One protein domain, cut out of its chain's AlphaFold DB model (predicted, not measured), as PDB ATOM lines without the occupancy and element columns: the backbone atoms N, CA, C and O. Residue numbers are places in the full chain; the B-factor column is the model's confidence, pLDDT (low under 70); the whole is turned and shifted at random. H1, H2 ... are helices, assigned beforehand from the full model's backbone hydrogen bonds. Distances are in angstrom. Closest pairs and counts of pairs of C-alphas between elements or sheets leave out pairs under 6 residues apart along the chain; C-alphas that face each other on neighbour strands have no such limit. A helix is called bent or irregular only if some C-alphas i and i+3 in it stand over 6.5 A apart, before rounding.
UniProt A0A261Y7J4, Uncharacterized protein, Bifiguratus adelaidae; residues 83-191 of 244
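AT A GLANCE: This is residues 83 to 191 of the 244 residues of an uncharacterized protein of Bifiguratus adelaidae (UniProt A0A261Y7J4). Three long helices, H2, H3 and H5, make a loose tripod, meeting near one end and splaying apart beyond; short H1 and H4 lie at the splayed ends of H2 and H5. The 109 printed residues have five named helices, H1 to H5, and no named strand: all helix. The whole is loose, radius of gyration of the C-alphas 17.2 A, spanning 46 by 36 by 25 A.

IN THESE COORDINATES: H2, residues 95 to 123, measures 40.9 A from C-alpha 95 at (46.369, 50.006, 103.731). H3, residues 125 to 151, measures 37.4 A. H5, residues 167 to 191, measures 34.8 A, ending at (42.521, 32.864, 76.962); it is irregular, C-alphas 170 and 173 being 7.1 A apart. H1 is residues 86 to 93, H4 159 to 164.

HOW THE PARTS SIT: H2, the hub, touches H3 with residues 116 to 120 alone, closest C-alphas Gly 120 and Ala 128, 5.0 A; they form a hairpin. H2 touches H5 with residues 113 to 121 alone, closest C-alphas Gly 117 and Ile 184, 4.8 A, at a steep tilt of 60 degrees. H1 and H2 only just touch, only at the corner. H4 touches no helix. Every O i to N i+4 pair is within hydrogen-bond range in H1, H2 and H4; 22 of 23 in H3, 15 of 21 in H5.

THE WHOLE: The printed part has no cut and no long link. Residues 83 to 84 and 153 to 157 are under pLDDT 70.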
ATOM      1  N   PRO A  83      34.078  40.216 114.712       64.69
ATOM      2  CA  PRO A  83      34.588  39.792 116.014       64.69
ATOM      3  C   PRO A  83      36.023  39.258 115.894       64.69
ATOM      4  O   PRO A  83      36.321  38.136 116.285       64.69
ATOM      5  N   TRP A  84      36.922  40.043 115.297       68.00
ATOM      6  CA  TRP A  84      38.333  39.673 115.203       68.00
ATOM      7  C   TRP A  84      39.099  40.097 116.465       68.00
ATOM      8  O   TRP A  84      38.748  41.108 117.082       68.00
ATOM      9  N   PRO A  85      40.198  39.402 116.818       71.31
ATOM     10  CA  PRO A  85      41.139  39.887 117.820       71.31
ATOM     11  C   PRO A  85      41.658  41.294 117.457       71.31
ATOM     12  O   PRO A  85      41.902  41.550 116.273       71.31
ATOM     13  N   PRO A  86      41.921  42.182 118.437       73.62
ATOM     14  CA  PRO A  86      42.344  43.567 118.177       73.62
ATOM     15  C   PRO A  86      43.564  43.682 117.247       73.62
ATOM     16  O   PRO A  86      43.592  44.501 116.332       73.62
ATOM     17  N   ALA A  87      44.536  42.777 117.396       76.50
ATOM     18  CA  ALA A  87      45.730  42.749 116.552       76.50
ATOM     19  C   ALA A  87      45.421  42.525 115.055       76.50
ATOM     20  O   ALA A  87      46.122  43.047 114.188       76.50
ATOM     21  N   MET A  88      44.370  41.765 114.726       75.62
ATOM     22  CA  MET A  88      43.980  41.514 113.336       75.62
ATOM     23  C   MET A  88      43.229  42.706 112.737       75.62
ATOM     24  O   MET A  88      43.447  43.028 111.569       75.62
ATOM     25  N   SER A  89      42.399  43.400 113.527       78.06
ATOM     26  CA  SER A  89      41.797  44.660 113.075       78.06
ATOM     27  C   SER A  89      42.856  45.723 112.794       78.06
ATOM     28  O   SER A  89      42.759  46.413 111.780       78.06
ATOM     29  N   ASP A  90      43.906  45.790 113.614       82.50
ATOM     30  CA  ASP A  90      45.007  46.736 113.421       82.50
ATOM     31  C   ASP A  90      45.795  46.421 112.140       82.50
ATOM     32  O   ASP A  90      46.078  47.320 111.347       82.50
ATOM     33  N   LEU A  91      46.068  45.142 111.858       85.19
ATOM     34  CA  LEU A  91      46.720  44.725 110.613       85.19
ATOM     35  C   LEU A  91      45.877  45.030 109.370       85.19
ATOM     36  O   LEU A  91      46.396  45.582 108.401       85.19
ATOM     37  N   LEU A  92      44.582  44.702 109.384       85.06
ATOM     38  CA  LEU A  92      43.685  44.963 108.252       85.06
ATOM     39  C   LEU A  92      43.409  46.459 108.052       85.06
ATOM     40  O   LEU A  92      43.090  46.874 106.939       85.06
ATOM     41  N   SER A  93      43.564  47.277 109.098       86.69
ATOM     42  CA  SER A  93      43.494  48.735 108.977       86.69
ATOM     43  C   SER A  93      44.688  49.325 108.214       86.69
ATOM     44  O   SER A  93      44.584  50.409 107.637       86.69
ATOM     45  N   ASN A  94      45.817  48.604 108.156       92.56
ATOM     46  CA  ASN A  94      46.987  49.031 107.404       92.56
ATOM     47  C   ASN A  94      46.755  48.843 105.896       92.56
ATOM     48  O   ASN A  94      46.732  47.724 105.379       92.56
ATOM     49  N   VAL A  95      46.646  49.964 105.177       92.12
ATOM     50  CA  VAL A  95      46.369  50.006 103.731       92.12
ATOM     51  C   VAL A  95      47.384  49.205 102.914       92.12
ATOM     52  O   VAL A  95      47.002  48.579 101.928       92.12
ATOM     53  N   PHE A  96      48.656  49.170 103.318       92.75
ATOM     54  CA  PHE A  96      49.674  48.398 102.604       92.75
ATOM     55  C   PHE A  96      49.459  46.896 102.762       92.75
ATOM     56  O   PHE A  96      49.544  46.159 101.782       92.75
ATOM     57  N   PHE A  97      49.138  46.444 103.974       93.31
ATOM     58  CA  PHE A  97      48.883  45.031 104.241       93.31
ATOM     59  C   PHE A  97      47.586  44.562 103.570       93.31
ATOM     60  O   PHE A  97      47.586  43.562 102.852       93.31
ATOM     61  N   ALA A  98      46.500  45.324 103.718       92.19
ATOM     62  CA  ALA A  98      45.243  45.043 103.031       92.19
ATOM     63  C   ALA A  98      45.421  45.061 101.502       92.19
ATOM     64  O   ALA A  98      44.956  44.156 100.809       92.19
ATOM     65  N   GLY A  99      46.150  46.049 100.972       92.69
ATOM     66  CA  GLY A  99      46.480  46.144  99.552       92.69
ATOM     67  C   GLY A  99      47.273  44.937  99.051       92.69
ATOM     68  O   GLY A  99      46.937  44.376  98.010       92.69
ATOM     69  N   PHE A 100      48.268  44.483  99.814       95.31
ATOM     70  CA  PHE A 100      49.028  43.275  99.500       95.31
ATOM     71  C   PHE A 100      48.128  42.035  99.408       95.31
ATOM     72  O   PHE A 100      48.199  41.308  98.419       95.31
ATOM     73  N   LEU A 101      47.227  41.823 100.376       94.31
ATOM     74  CA  LEU A 101      46.282  40.700 100.341       94.31
ATOM     75  C   LEU A 101      45.357  40.752  99.118       94.31
ATOM     76  O   LEU A 101      45.109  39.721  98.494       94.31
ATOM     77  N   LEU A 102      44.881  41.943  98.740       94.19
ATOM     78  CA  LEU A 102      44.045  42.127  97.549       94.19
ATOM     79  C   LEU A 102      44.813  41.819  96.256       94.19
ATOM     80  O   LEU A 102      44.265  41.176  95.361       94.19
ATOM     81  N   ILE A 103      46.081  42.230  96.167       95.50
ATOM     82  CA  ILE A 103      46.951  41.933  95.018       95.50
ATOM     83  C   ILE A 103      47.182  40.425  94.901       95.50
ATOM     84  O   ILE A 103      47.010  39.861  93.820       95.50
ATOM     85  N   VAL A 104      47.524  39.761  96.009       96.88
ATOM     86  CA  VAL A 104      47.712  38.304  96.035       96.88
ATOM     87  C   VAL A 104      46.414  37.589  95.657       96.88
ATOM     88  O   VAL A 104      46.439  36.702  94.808       96.88
ATOM     89  N   GLY A 105      45.269  38.017  96.195       94.50
ATOM     90  CA  GLY A 105      43.962  37.466  95.831       94.50
ATOM     91  C   GLY A 105      43.653  37.600  94.336       94.50
ATOM     92  O   GLY A 105      43.213  36.640  93.704       94.50
ATOM     93  N   GLY A 106      43.954  38.758  93.741       93.00
ATOM     94  CA  GLY A 106      43.828  38.974  92.298       93.00
ATOM     95  C   GLY A 106      44.737  38.055  91.475       93.00
ATOM     96  O   GLY A 106      44.286  37.452  90.499       93.00
ATOM     97  N   ALA A 107      45.994  37.882  91.894       95.06
ATOM     98  CA  ALA A 107      46.929  36.960  91.252       95.06
ATOM     99  C   ALA A 107      46.449  35.500  91.343       95.06
ATOM    100  O   ALA A 107      46.509  34.767  90.354       95.06
ATOM    101  N   CYS A 108      45.901  35.090  92.491       94.31
ATOM    102  CA  CYS A 108      45.303  33.770  92.670       94.31
ATOM    103  C   CYS A 108      44.113  33.544  91.729       94.31
ATOM    104  O   CYS A 108      44.031  32.477  91.126       94.31
ATOM    105  N   LEU A 109      43.227  34.532  91.540       92.50
ATOM    106  CA  LEU A 109      42.110  34.424  90.590       92.50
ATOM    107  C   LEU A 109      42.591  34.263  89.141       92.50
ATOM    108  O   LEU A 109      42.018  33.469  88.389       92.50
ATOM    109  N   ALA A 110      43.656  34.970  88.753       92.06
ATOM    110  CA  ALA A 110      44.265  34.822  87.432       92.06
ATOM    111  C   ALA A 110      44.876  33.429  87.235       92.06
ATOM    112  O   ALA A 110      44.636  32.779  86.215       92.06
ATOM    113  N   PHE A 111      45.606  32.932  88.235       93.50
ATOM    114  CA  PHE A 111      46.170  31.586  88.209       93.50
ATOM    115  C   PHE A 111      45.073  30.510  88.160       93.50
ATOM    116  O   PHE A 111      45.125  29.600  87.332       93.50
ATOM    117  N   GLN A 112      44.020  30.670  88.968       92.75
ATOM    118  CA  GLN A 112      42.854  29.789  88.992       92.75
ATOM    119  C   GLN A 112      42.168  29.706  87.624       92.75
ATOM    120  O   GLN A 112      41.734  28.623  87.233       92.75
ATOM    121  N   ALA A 113      42.079  30.810  86.875       90.88
ATOM    122  CA  ALA A 113      41.524  30.791  85.524       90.88
ATOM    123  C   ALA A 113      42.312  29.864  84.588       90.88
ATOM    124  O   ALA A 113      41.712  29.055  83.878       90.88
ATOM    125  N   GLY A 114      43.646  29.902  84.658       89.06
ATOM    126  CA  GLY A 114      44.515  28.970  83.939       89.06
ATOM    127  C   GLY A 114      44.317  27.516  84.377       89.06
ATOM    128  O   GLY A 114      44.115  26.643  83.532       89.06
ATOM    129  N   CYS A 115      44.308  27.244  85.687       90.94
ATOM    130  CA  CYS A 115      44.076  25.897  86.222       90.94
ATOM    131  C   CYS A 115      42.729  25.323  85.767       90.94
ATOM    132  O   CYS A 115      42.666  24.199  85.271       90.94
ATOM    133  N   ASN A 116      41.658  26.108  85.887       90.88
ATOM    134  CA  ASN A 116      40.306  25.702  85.527       90.88
ATOM    135  C   ASN A 116      40.150  25.479  84.018       90.88
ATOM    136  O   ASN A 116      39.523  24.502  83.609       90.88
ATOM    137  N   GLY A 117      40.747  26.343  83.192       88.69
ATOM    138  CA  GLY A 117      40.773  26.169  81.740       88.69
ATOM    139  C   GLY A 117      41.499  24.888  81.325       88.69
ATOM    140  O   GLY A 117      40.951  24.086  80.568       88.69
ATOM    141  N   THR A 118      42.694  24.649  81.873       88.56
ATOM    142  CA  THR A 118      43.484  23.437  81.600       88.56
ATOM    143  C   THR A 118      42.744  22.178  82.039       88.56
ATOM    144  O   THR A 118      42.613  21.231  81.263       88.56
ATOM    145  N   LEU A 119      42.205  22.168  83.261       87.19
ATOM    146  CA  LEU A 119      41.480  21.019  83.792       87.19
ATOM    147  C   LEU A 119      40.220  20.736  82.962       87.19
ATOM    148  O   LEU A 119      39.969  19.591  82.588       87.19
ATOM    149  N   GLY A 120      39.474  21.778  82.588       89.00
ATOM    150  CA  GLY A 120      38.289  21.667  81.736       89.00
ATOM    151  C   GLY A 120      38.577  21.161  80.324       89.00
ATOM    152  O   GLY A 120      37.770  20.413  79.772       89.00
ATOM    153  N   GLY A 121      39.723  21.549  79.756       86.06
ATOM    154  CA  GLY A 121      40.179  21.098  78.441       86.06
ATOM    155  C   GLY A 121      40.679  19.651  78.414       86.06
ATOM    156  O   GLY A 121      40.570  18.999  77.381       86.06
ATOM    157  N   THR A 122      41.192  19.141  79.538       89.06
ATOM    158  CA  THR A 122      41.845  17.819  79.629       89.06
ATOM    159  C   THR A 122      40.956  16.729  80.221       89.06
ATOM    160  O   THR A 122      40.917  15.617  79.705       89.06
ATOM    161  N   THR A 123      40.225  17.033  81.294       88.12
ATOM    162  CA  THR A 123      39.444  16.052  82.079       88.12
ATOM    163  C   THR A 123      37.933  16.154  81.861       88.12
ATOM    164  O   THR A 123      37.166  15.333  82.360       88.12
ATOM    165  N   GLY A 124      37.494  17.153  81.094       87.50
ATOM    166  CA  GLY A 124      36.088  17.444  80.848       87.50
ATOM    167  C   GLY A 124      35.525  18.527  81.774       87.50
ATOM    168  O   GLY A 124      35.888  18.672  82.941       87.50
ATOM    169  N   ARG A 125      34.583  19.302  81.227       86.12
ATOM    170  CA  ARG A 125      34.050  20.536  81.833       86.12
ATOM    171  C   ARG A 125      33.388  20.303  83.195       86.12
ATOM    172  O   ARG A 125      33.628  21.061  84.129       86.12
ATOM    173  N   SER A 126      32.576  19.252  83.310       88.25
ATOM    174  CA  SER A 126      31.829  18.949  84.538       88.25
ATOM    175  C   SER A 126      32.745  18.488  85.673       88.25
ATOM    176  O   SER A 126      32.567  18.917  86.812       88.25
ATOM    177  N   PHE A 127      33.755  17.668  85.361       89.44
ATOM    178  CA  PHE A 127      34.735  17.216  86.350       89.44
ATOM    179  C   PHE A 127      35.579  18.385  86.861       89.44
ATOM    180  O   PHE A 127      35.725  18.552  88.070       89.44
ATOM    181  N   ALA A 128      36.046  19.255  85.960       88.62
ATOM    182  CA  ALA A 128      36.799  20.445  86.339       88.62
ATOM    183  C   ALA A 128      36.011  21.373  87.280       88.62
ATOM    184  O   ALA A 128      36.580  21.900  88.233       88.62
ATOM    185  N   ALA A 129      34.703  21.540  87.054       88.94
ATOM    186  CA  ALA A 129      33.852  22.373  87.902       88.94
ATOM    187  C   ALA A 129      33.694  21.785  89.312       88.94
ATOM    188  O   ALA A 129      33.926  22.488  90.295       88.94
ATOM    189  N   ILE A 130      33.360  20.491  89.410       91.88
ATOM    190  CA  ILE A 130      33.215  19.797  90.698       91.88
ATOM    191  C   ILE A 130      34.543  19.778  91.457       91.88
ATOM    192  O   ILE A 130      34.557  20.038  92.655       91.88
ATOM    193  N   PHE A 131      35.665  19.520  90.782       91.94
ATOM    194  CA  PHE A 131      36.976  19.483  91.429       91.94
ATOM    195  C   PHE A 131      37.432  20.870  91.906       91.94
ATOM    196  O   PHE A 131      37.890  21.015  93.039       91.94
ATOM    197  N   SER A 132      37.275  21.905  91.073       88.38
ATOM    198  CA  SER A 132      37.624  23.290  91.420       88.38
ATOM    199  C   SER A 132      36.810  23.788  92.618       88.38
ATOM    200  O   SER A 132      37.369  24.274  93.599       88.38
ATOM    201  N   PHE A 133      35.489  23.601  92.588       87.06
ATOM    202  CA  PHE A 133      34.632  24.054  93.680       87.06
ATOM    203  C   PHE A 133      34.728  23.150  94.916       87.06
ATOM    204  O   PHE A 133      34.685  23.636  96.044       87.06
ATOM    205  N   GLY A 134      34.913  21.842  94.725       91.38
ATOM    206  CA  GLY A 134      35.087  20.869  95.802       91.38
ATOM    207  C   GLY A 134      36.377  21.094  96.588       91.38
ATOM    208  O   GLY A 134      36.334  21.182  97.812       91.38
ATOM    209  N   SER A 135      37.511  21.277  95.903       92.38
ATOM    210  CA  SER A 135      38.785  21.625  96.554       92.38
ATOM    211  C   SER A 135      38.701  22.959  97.303       92.38
ATOM    212  O   SER A 135      39.104  23.033  98.463       92.38
ATOM    213  N   GLY A 136      38.081  23.982  96.703       91.94
ATOM    214  CA  GLY A 136      37.813  25.253  97.380       91.94
ATOM    215  C   GLY A 136      36.925  25.096  98.620       91.94
ATOM    216  O   GLY A 136      37.221  25.669  99.666       91.94
ATOM    217  N   SER A 137      35.888  24.258  98.542       92.56
ATOM    218  CA  SER A 137      34.993  23.964  99.671       92.56
ATOM    219  C   SER A 137      35.735  23.289 100.828       92.56
ATOM    220  O   SER A 137      35.486  23.624 101.985       92.56
ATOM    221  N   ILE A 138      36.688  22.397 100.537       94.44
ATOM    222  CA  ILE A 138      37.564  21.795 101.554       94.44
ATOM    223  C   ILE A 138      38.426  22.872 102.221       94.44
ATOM    224  O   ILE A 138      38.511  22.904 103.446       94.44
ATOM    225  N   CYS A 139      39.021  23.792 101.455       93.19
ATOM    226  CA  CYS A 139      39.782  24.906 102.027       93.19
ATOM    227  C   CYS A 139      38.911  25.808 102.917       93.19
ATOM    228  O   CYS A 139      39.344  26.185 104.004       93.19
ATOM    229  N   CYS A 140      37.675  26.110 102.506       92.75
ATOM    230  CA  CYS A 140      36.719  26.856 103.329       92.75
ATOM    231  C   CYS A 140      36.349  26.105 104.614       92.75
ATOM    232  O   CYS A 140      36.262  26.722 105.673       92.75
ATOM    233  N   LEU A 141      36.171  24.782 104.544       92.38
ATOM    234  CA  LEU A 141      35.907  23.951 105.717       92.38
ATOM    235  C   LEU A 141      37.094  23.962 106.686       92.38
ATOM    236  O   LEU A 141      36.901  24.149 107.882       92.38
ATOM    237  N   LEU A 142      38.321  23.808 106.185       93.62
ATOM    238  CA  LEU A 142      39.526  23.889 107.015       93.62
ATOM    239  C   LEU A 142      39.657  25.262 107.676       93.62
ATOM    240  O   LEU A 142      39.938  25.336 108.868       93.62
ATOM    241  N   TYR A 143      39.403  26.337 106.927       90.88
ATOM    242  CA  TYR A 143      39.377  27.689 107.475       90.88
ATOM    243  C   TYR A 143      38.343  27.829 108.600       90.88
ATOM    244  O   TYR A 143      38.685  28.315 109.673       90.88
ATOM    245  N   PHE A 144      37.119  27.329 108.399       89.75
ATOM    246  CA  PHE A 144      36.079  27.307 109.430       89.75
ATOM    247  C   PHE A 144      36.523  26.550 110.691       89.75
ATOM    248  O   PHE A 144      36.356  27.049 111.801       89.75
ATOM    249  N   LEU A 145      37.132  25.370 110.539       90.12
ATOM    250  CA  LEU A 145      37.624  24.588 111.677       90.12
ATOM    251  C   LEU A 145      38.739  25.324 112.436       90.12
ATOM    252  O   LEU A 145      38.749  25.322 113.665       90.12
ATOM    253  N   ILE A 146      39.664  25.977 111.728       88.88
ATOM    254  CA  ILE A 146      40.732  26.771 112.350       88.88
ATOM    255  C   ILE A 146      40.140  27.965 113.108       88.88
ATOM    256  O   ILE A 146      40.524  28.208 114.252       88.88
ATOM    257  N   ASP A 147      39.193  28.686 112.507       85.69
ATOM    258  CA  ASP A 147      38.559  29.852 113.129       85.69
ATOM    259  C   ASP A 147      37.824  29.475 114.428       85.69
ATOM    260  O   ASP A 147      38.055  30.070 115.484       85.69
ATOM    261  N   VAL A 148      37.022  28.406 114.392       84.12
ATOM    262  CA  VAL A 148      36.236  27.953 115.550       84.12
ATOM    263  C   VAL A 148      37.113  27.351 116.649       84.12
ATOM    264  O   VAL A 148      36.939  27.678 117.823       84.12
ATOM    265  N   TYR A 149      38.051  26.461 116.307       84.88
ATOM    266  CA  TYR A 149      38.766  25.668 117.314       84.88
ATOM    267  C   TYR A 149      40.117  26.254 117.731       84.88
ATOM    268  O   TYR A 149      40.501  26.111 118.894       84.88
ATOM    269  N   ALA A 150      40.846  26.901 116.817       83.94
ATOM    270  CA  ALA A 150      42.176  27.440 117.104       83.94
ATOM    271  C   ALA A 150      42.130  28.928 117.470       83.94
ATOM    272  O   ALA A 150      42.717  29.323 118.476       83.94
ATOM    273  N   VAL A 151      41.416  29.742 116.683       81.19
ATOM    274  CA  VAL A 151      41.286  31.190 116.934       81.19
ATOM    275  C   VAL A 151      40.254  31.475 118.030       81.19
ATOM    276  O   VAL A 151      40.387  32.466 118.743       81.19
ATOM    277  N   ARG A 152      39.293  30.558 118.233       72.50
ATOM    278  CA  ARG A 152      38.189  30.682 119.204       72.50
ATOM    279  C   ARG A 152      37.360  31.941 118.975       72.50
ATOM    280  O   ARG A 152      36.908  32.568 119.933       72.50
ATOM    281  N   SER A 153      37.168  32.315 117.715       67.00
ATOM    282  CA  SER A 153      36.255  33.398 117.371       67.00
ATOM    283  C   SER A 153      34.862  33.053 117.932       67.00
ATOM    284  O   SER A 153      34.403  31.915 117.799       67.00
ATOM    285  N   GLU A 154      34.177  34.005 118.581       63.16
ATOM    286  CA  GLU A 154      32.839  33.819 119.195       63.16
ATOM    287  C   GLU A 154      31.718  33.548 118.157       63.16
ATOM    288  O   GLU A 154      30.529  33.669 118.438       63.16
ATOM    289  N   THR A 155      32.089  33.189 116.930       61.25
ATOM    290  CA  THR A 155      31.286  33.151 115.704       61.25
ATOM    291  C   THR A 155      30.749  31.782 115.327       61.25
ATOM    292  O   THR A 155      30.264  31.629 114.207       61.25
ATOM    293  N   ALA A 156      30.795  30.782 116.214       66.31
ATOM    294  CA  ALA A 156      30.114  29.519 115.940       66.31
ATOM    295  C   ALA A 156      28.624  29.816 115.656       66.31
ATOM    296  O   ALA A 156      27.935  30.336 116.538       66.31
ATOM    297  N   PRO A 157      28.125  29.561 114.430       68.31
ATOM    298  CA  PRO A 157      26.824  30.062 114.019       68.31
ATOM    299  C   PRO A 157      25.726  29.451 114.888       68.31
ATOM    300  O   PRO A 157      25.538  28.234 114.912       68.31
ATOM    301  N   ASN A 158      24.980  30.295 115.602       79.25
ATOM    302  CA  ASN A 158      23.763  29.872 116.278       79.25
ATOM    303  C   ASN A 158      22.639  29.756 115.238       79.25
ATOM    304  O   ASN A 158      22.507  30.606 114.355       79.25
ATOM    305  N   ALA A 159      21.782  28.740 115.363       77.81
ATOM    306  CA  ALA A 159      20.627  28.565 114.482       77.81
ATOM    307  C   ALA A 159      19.743  29.828 114.404       77.81
ATOM    308  O   ALA A 159      19.181  30.128 113.352       77.81
ATOM    309  N   LYS A 160      19.662  30.606 115.495       79.94
ATOM    310  CA  LYS A 160      18.926  31.881 115.534       79.94
ATOM    311  C   LYS A 160      19.547  32.958 114.637       79.94
ATOM    312  O   LYS A 160      18.811  33.683 113.972       79.94
ATOM    313  N   ASP A 161      20.873  33.029 114.573       81.06
ATOM    314  CA  ASP A 161      21.576  34.027 113.765       81.06
ATOM    315  C   ASP A 161      21.450  33.708 112.275       81.06
ATOM    316  O   ASP A 161      21.227  34.612 111.473       81.06
ATOM    317  N   MET A 162      21.474  32.422 111.903       80.94
ATOM    318  CA  MET A 162      21.307  31.985 110.511       80.94
ATOM    319  C   MET A 162      19.951  32.395 109.923       80.94
ATOM    320  O   MET A 162      19.889  32.827 108.777       80.94
ATOM    321  N   VAL A 163      18.871  32.317 110.707       84.44
ATOM    322  CA  VAL A 163      17.524  32.722 110.260       84.44
ATOM    323  C   VAL A 163      17.410  34.245 110.101       84.44
ATOM    324  O   VAL A 163      16.581  34.728 109.333       84.44
ATOM    325  N   SER A 164      18.253  35.019 110.793       85.06
ATOM    326  CA  SER A 164      18.278  36.483 110.683       85.06
ATOM    327  C   SER A 164      19.008  36.992 109.433       85.06
ATOM    328  O   SER A 164      18.826  38.150 109.039       85.06
ATOM    329  N   VAL A 165      19.827  36.141 108.800       85.44
ATOM    330  CA  VAL A 165      20.566  36.494 107.588       85.44
ATOM    331  C   VAL A 165      19.587  36.594 106.419       85.44
ATOM    332  O   VAL A 165      18.814  35.666 106.168       85.44
ATOM    333  N   PRO A 166      19.612  37.693 105.653       88.12
ATOM    334  CA  PRO A 166      18.754  37.796 104.492       88.12
ATOM    335  C   PRO A 166      19.078  36.742 103.427       88.12
ATOM    336  O   PRO A 166      20.240  36.395 103.224       88.12
ATOM    337  N   TRP A 167      18.064  36.284 102.690       88.25
ATOM    338  CA  TRP A 167      18.182  35.154 101.756       88.25
ATOM    339  C   TRP A 167      19.310  35.302 100.717       88.25
ATOM    340  O   TRP A 167      19.944  34.314 100.347       88.25
ATOM    341  N   TRP A 168      19.614  36.530 100.279       87.69
ATOM    342  CA  TRP A 168      20.696  36.795  99.324       87.69
ATOM    343  C   TRP A 168      22.094  36.519  99.892       87.69
ATOM    344  O   TRP A 168      23.018  36.264  99.123       87.69
ATOM    345  N   GLY A 169      22.261  36.526 101.220       86.19
ATOM    346  CA  GLY A 169      23.526  36.200 101.885       86.19
ATOM    347  C   GLY A 169      23.987  34.766 101.615       86.19
ATOM    348  O   GLY A 169      25.185  34.497 101.585       86.19
ATOM    349  N   PHE A 170      23.052  33.860 101.321       88.06
ATOM    350  CA  PHE A 170      23.344  32.457 101.021       88.06
ATOM    351  C   PHE A 170      23.667  32.197  99.542       88.06
ATOM    352  O   PHE A 170      24.097  31.101  99.186       88.06
ATOM    353  N   LEU A 171      23.512  33.192  98.662       91.44
ATOM    354  CA  LEU A 171      23.748  33.018  97.223       91.44
ATOM    355  C   LEU A 171      25.229  33.029  96.833       91.44
ATOM    356  O   LEU A 171      25.552  32.667  95.703       91.44
ATOM    357  N   GLY A 172      26.133  33.423  97.735       87.44
ATOM    358  CA  GLY A 172      27.556  33.589  97.421       87.44
ATOM    359  C   GLY A 172      28.187  32.347  96.781       87.44
ATOM    360  O   GLY A 172      28.843  32.453  95.745       87.44
ATOM    361  N   GLY A 173      27.920  31.157  97.333       87.94
ATOM    362  CA  GLY A 173      28.443  29.896  96.792       87.94
ATOM    363  C   GLY A 173      27.907  29.559  95.394       87.94
ATOM    364  O   GLY A 173      28.661  29.131  94.518       87.94
ATOM    365  N   ILE A 174      26.619  29.819  95.153       91.88
ATOM    366  CA  ILE A 174      25.969  29.590  93.853       91.88
ATOM    367  C   ILE A 174      26.571  30.520  92.790       91.88
ATOM    368  O   ILE A 174      26.947  30.069  91.707       91.88
ATOM    369  N   LEU A 175      26.728  31.807  93.114       92.44
ATOM    370  CA  LEU A 175      27.336  32.797  92.219       92.44
ATOM    371  C   LEU A 175      28.812  32.476  91.926       92.44
ATOM    372  O   LEU A 175      29.258  32.612  90.786       92.44
ATOM    373  N   GLY A 176      29.554  31.986  92.923       91.75
ATOM    374  CA  GLY A 176      30.928  31.509  92.748       91.75
ATOM    375  C   GLY A 176      31.025  30.290  91.825       91.75
ATOM    376  O   GLY A 176      31.906  30.228  90.967       91.75
ATOM    377  N   THR A 177      30.085  29.347  91.938       91.81
ATOM    378  CA  THR A 177      30.018  28.179  91.044       91.81
ATOM    379  C   THR A 177      29.746  28.610  89.603       91.81
ATOM    380  O   THR A 177      30.426  28.152  88.685       91.81
ATOM    381  N   TYR A 178      28.806  29.539  89.394       94.06
ATOM    382  CA  TYR A 178      28.544  30.116  88.073       94.06
ATOM    383  C   TYR A 178      29.803  30.760  87.472       94.06
ATOM    384  O   TYR A 178      30.155  30.458  86.331       94.06
ATOM    385  N   TYR A 179      30.527  31.572  88.251       93.25
ATOM    386  CA  TYR A 179      31.801  32.163  87.826       93.25
ATOM    387  C   TYR A 179      32.800  31.094  87.358       93.25
ATOM    388  O   TYR A 179      33.356  31.205  86.264       93.25
ATOM    389  N   VAL A 180      32.989  30.027  88.142       92.44
ATOM    390  CA  VAL A 180      33.905  28.927  87.803       92.44
ATOM    391  C   VAL A 180      33.485  28.210  86.519       92.44
ATOM    392  O   VAL A 180      34.340  27.955  85.671       92.44
ATOM    393  N   ILE A 181      32.194  27.921  86.339       93.19
ATOM    394  CA  ILE A 181      31.681  27.276  85.121       93.19
ATOM    395  C   ILE A 181      31.965  28.145  83.898       93.19
ATOM    396  O   ILE A 181      32.521  27.649  82.921       93.19
ATOM    397  N   VAL A 182      31.632  29.438  83.948       93.69
ATOM    398  CA  VAL A 182      31.904  30.358  82.833       93.69
ATOM    399  C   VAL A 182      33.396  30.357  82.511       93.69
ATOM    400  O   VAL A 182      33.759  30.185  81.354       93.69
ATOM    401  N   ASN A 183      34.250  30.444  83.530       93.31
ATOM    402  CA  ASN A 183      35.704  30.428  83.391       93.31
ATOM    403  C   ASN A 183      36.218  29.151  82.685       93.31
ATOM    404  O   ASN A 183      36.978  29.228  81.723       93.31
ATOM    405  N   ILE A 184      35.735  27.972  83.093       93.25
ATOM    406  CA  ILE A 184      36.062  26.674  82.469       93.25
ATOM    407  C   ILE A 184      35.654  26.632  80.990       93.25
ATOM    408  O   ILE A 184      36.349  26.040  80.163       93.25
ATOM    409  N   LEU A 185      34.513  27.234  80.647       92.00
ATOM    410  CA  LEU A 185      33.970  27.211  79.289       92.00
ATOM    411  C   LEU A 185      34.655  28.207  78.350       92.00
ATOM    412  O   LEU A 185      34.751  27.940  77.148       92.00
ATOM    413  N   THR A 186      35.087  29.356  78.868       92.88
ATOM    414  CA  THR A 186      35.566  30.478  78.054       92.88
ATOM    415  C   THR A 186      37.085  30.562  77.976       92.88
ATOM    416  O   THR A 186      37.592  30.886  76.903       92.88
ATOM    417  N   VAL A 187      37.829  30.216  79.035       93.69
ATOM    418  CA  VAL A 187      39.302  30.329  79.041       93.69
ATOM    419  C   VAL A 187      39.975  29.509  77.943       93.69
ATOM    420  O   VAL A 187      40.825  30.074  77.258       93.69
ATOM    421  N   PRO A 188      39.598  28.242  77.676       89.56
ATOM    422  CA  PRO A 188      40.213  27.480  76.586       89.56
ATOM    423  C   PRO A 188      39.986  28.085  75.193       89.56
ATOM    424  O   PRO A 188      40.680  27.718  74.253       89.56
ATOM    425  N   LYS A 189      38.995  28.978  75.044       90.62
ATOM    426  CA  LYS A 189      38.633  29.608  73.766       90.62
ATOM    427  C   LYS A 189      39.183  31.023  73.608       90.62
ATOM    428  O   LYS A 189      39.560  31.397  72.507       90.62
ATOM    429  N   LEU A 190      39.157  31.812  74.679       91.31
ATOM    430  CA  LEU A 190      39.464  33.247  74.659       91.31
ATOM    431  C   LEU A 190      40.787  33.583  75.364       91.31
ATOM    432  O   LEU A 190      41.267  34.706  75.262       91.31
ATOM    433  N   GLY A 191      41.372  32.631  76.093       91.19
ATOM    434  CA  GLY A 191      42.521  32.864  76.962       91.19
ATOM    435  C   GLY A 191      42.143  33.532  78.289       91.19
ATOM    436  O   GLY A 191      41.120  34.206  78.421       91.19
TER     437      GLY A 191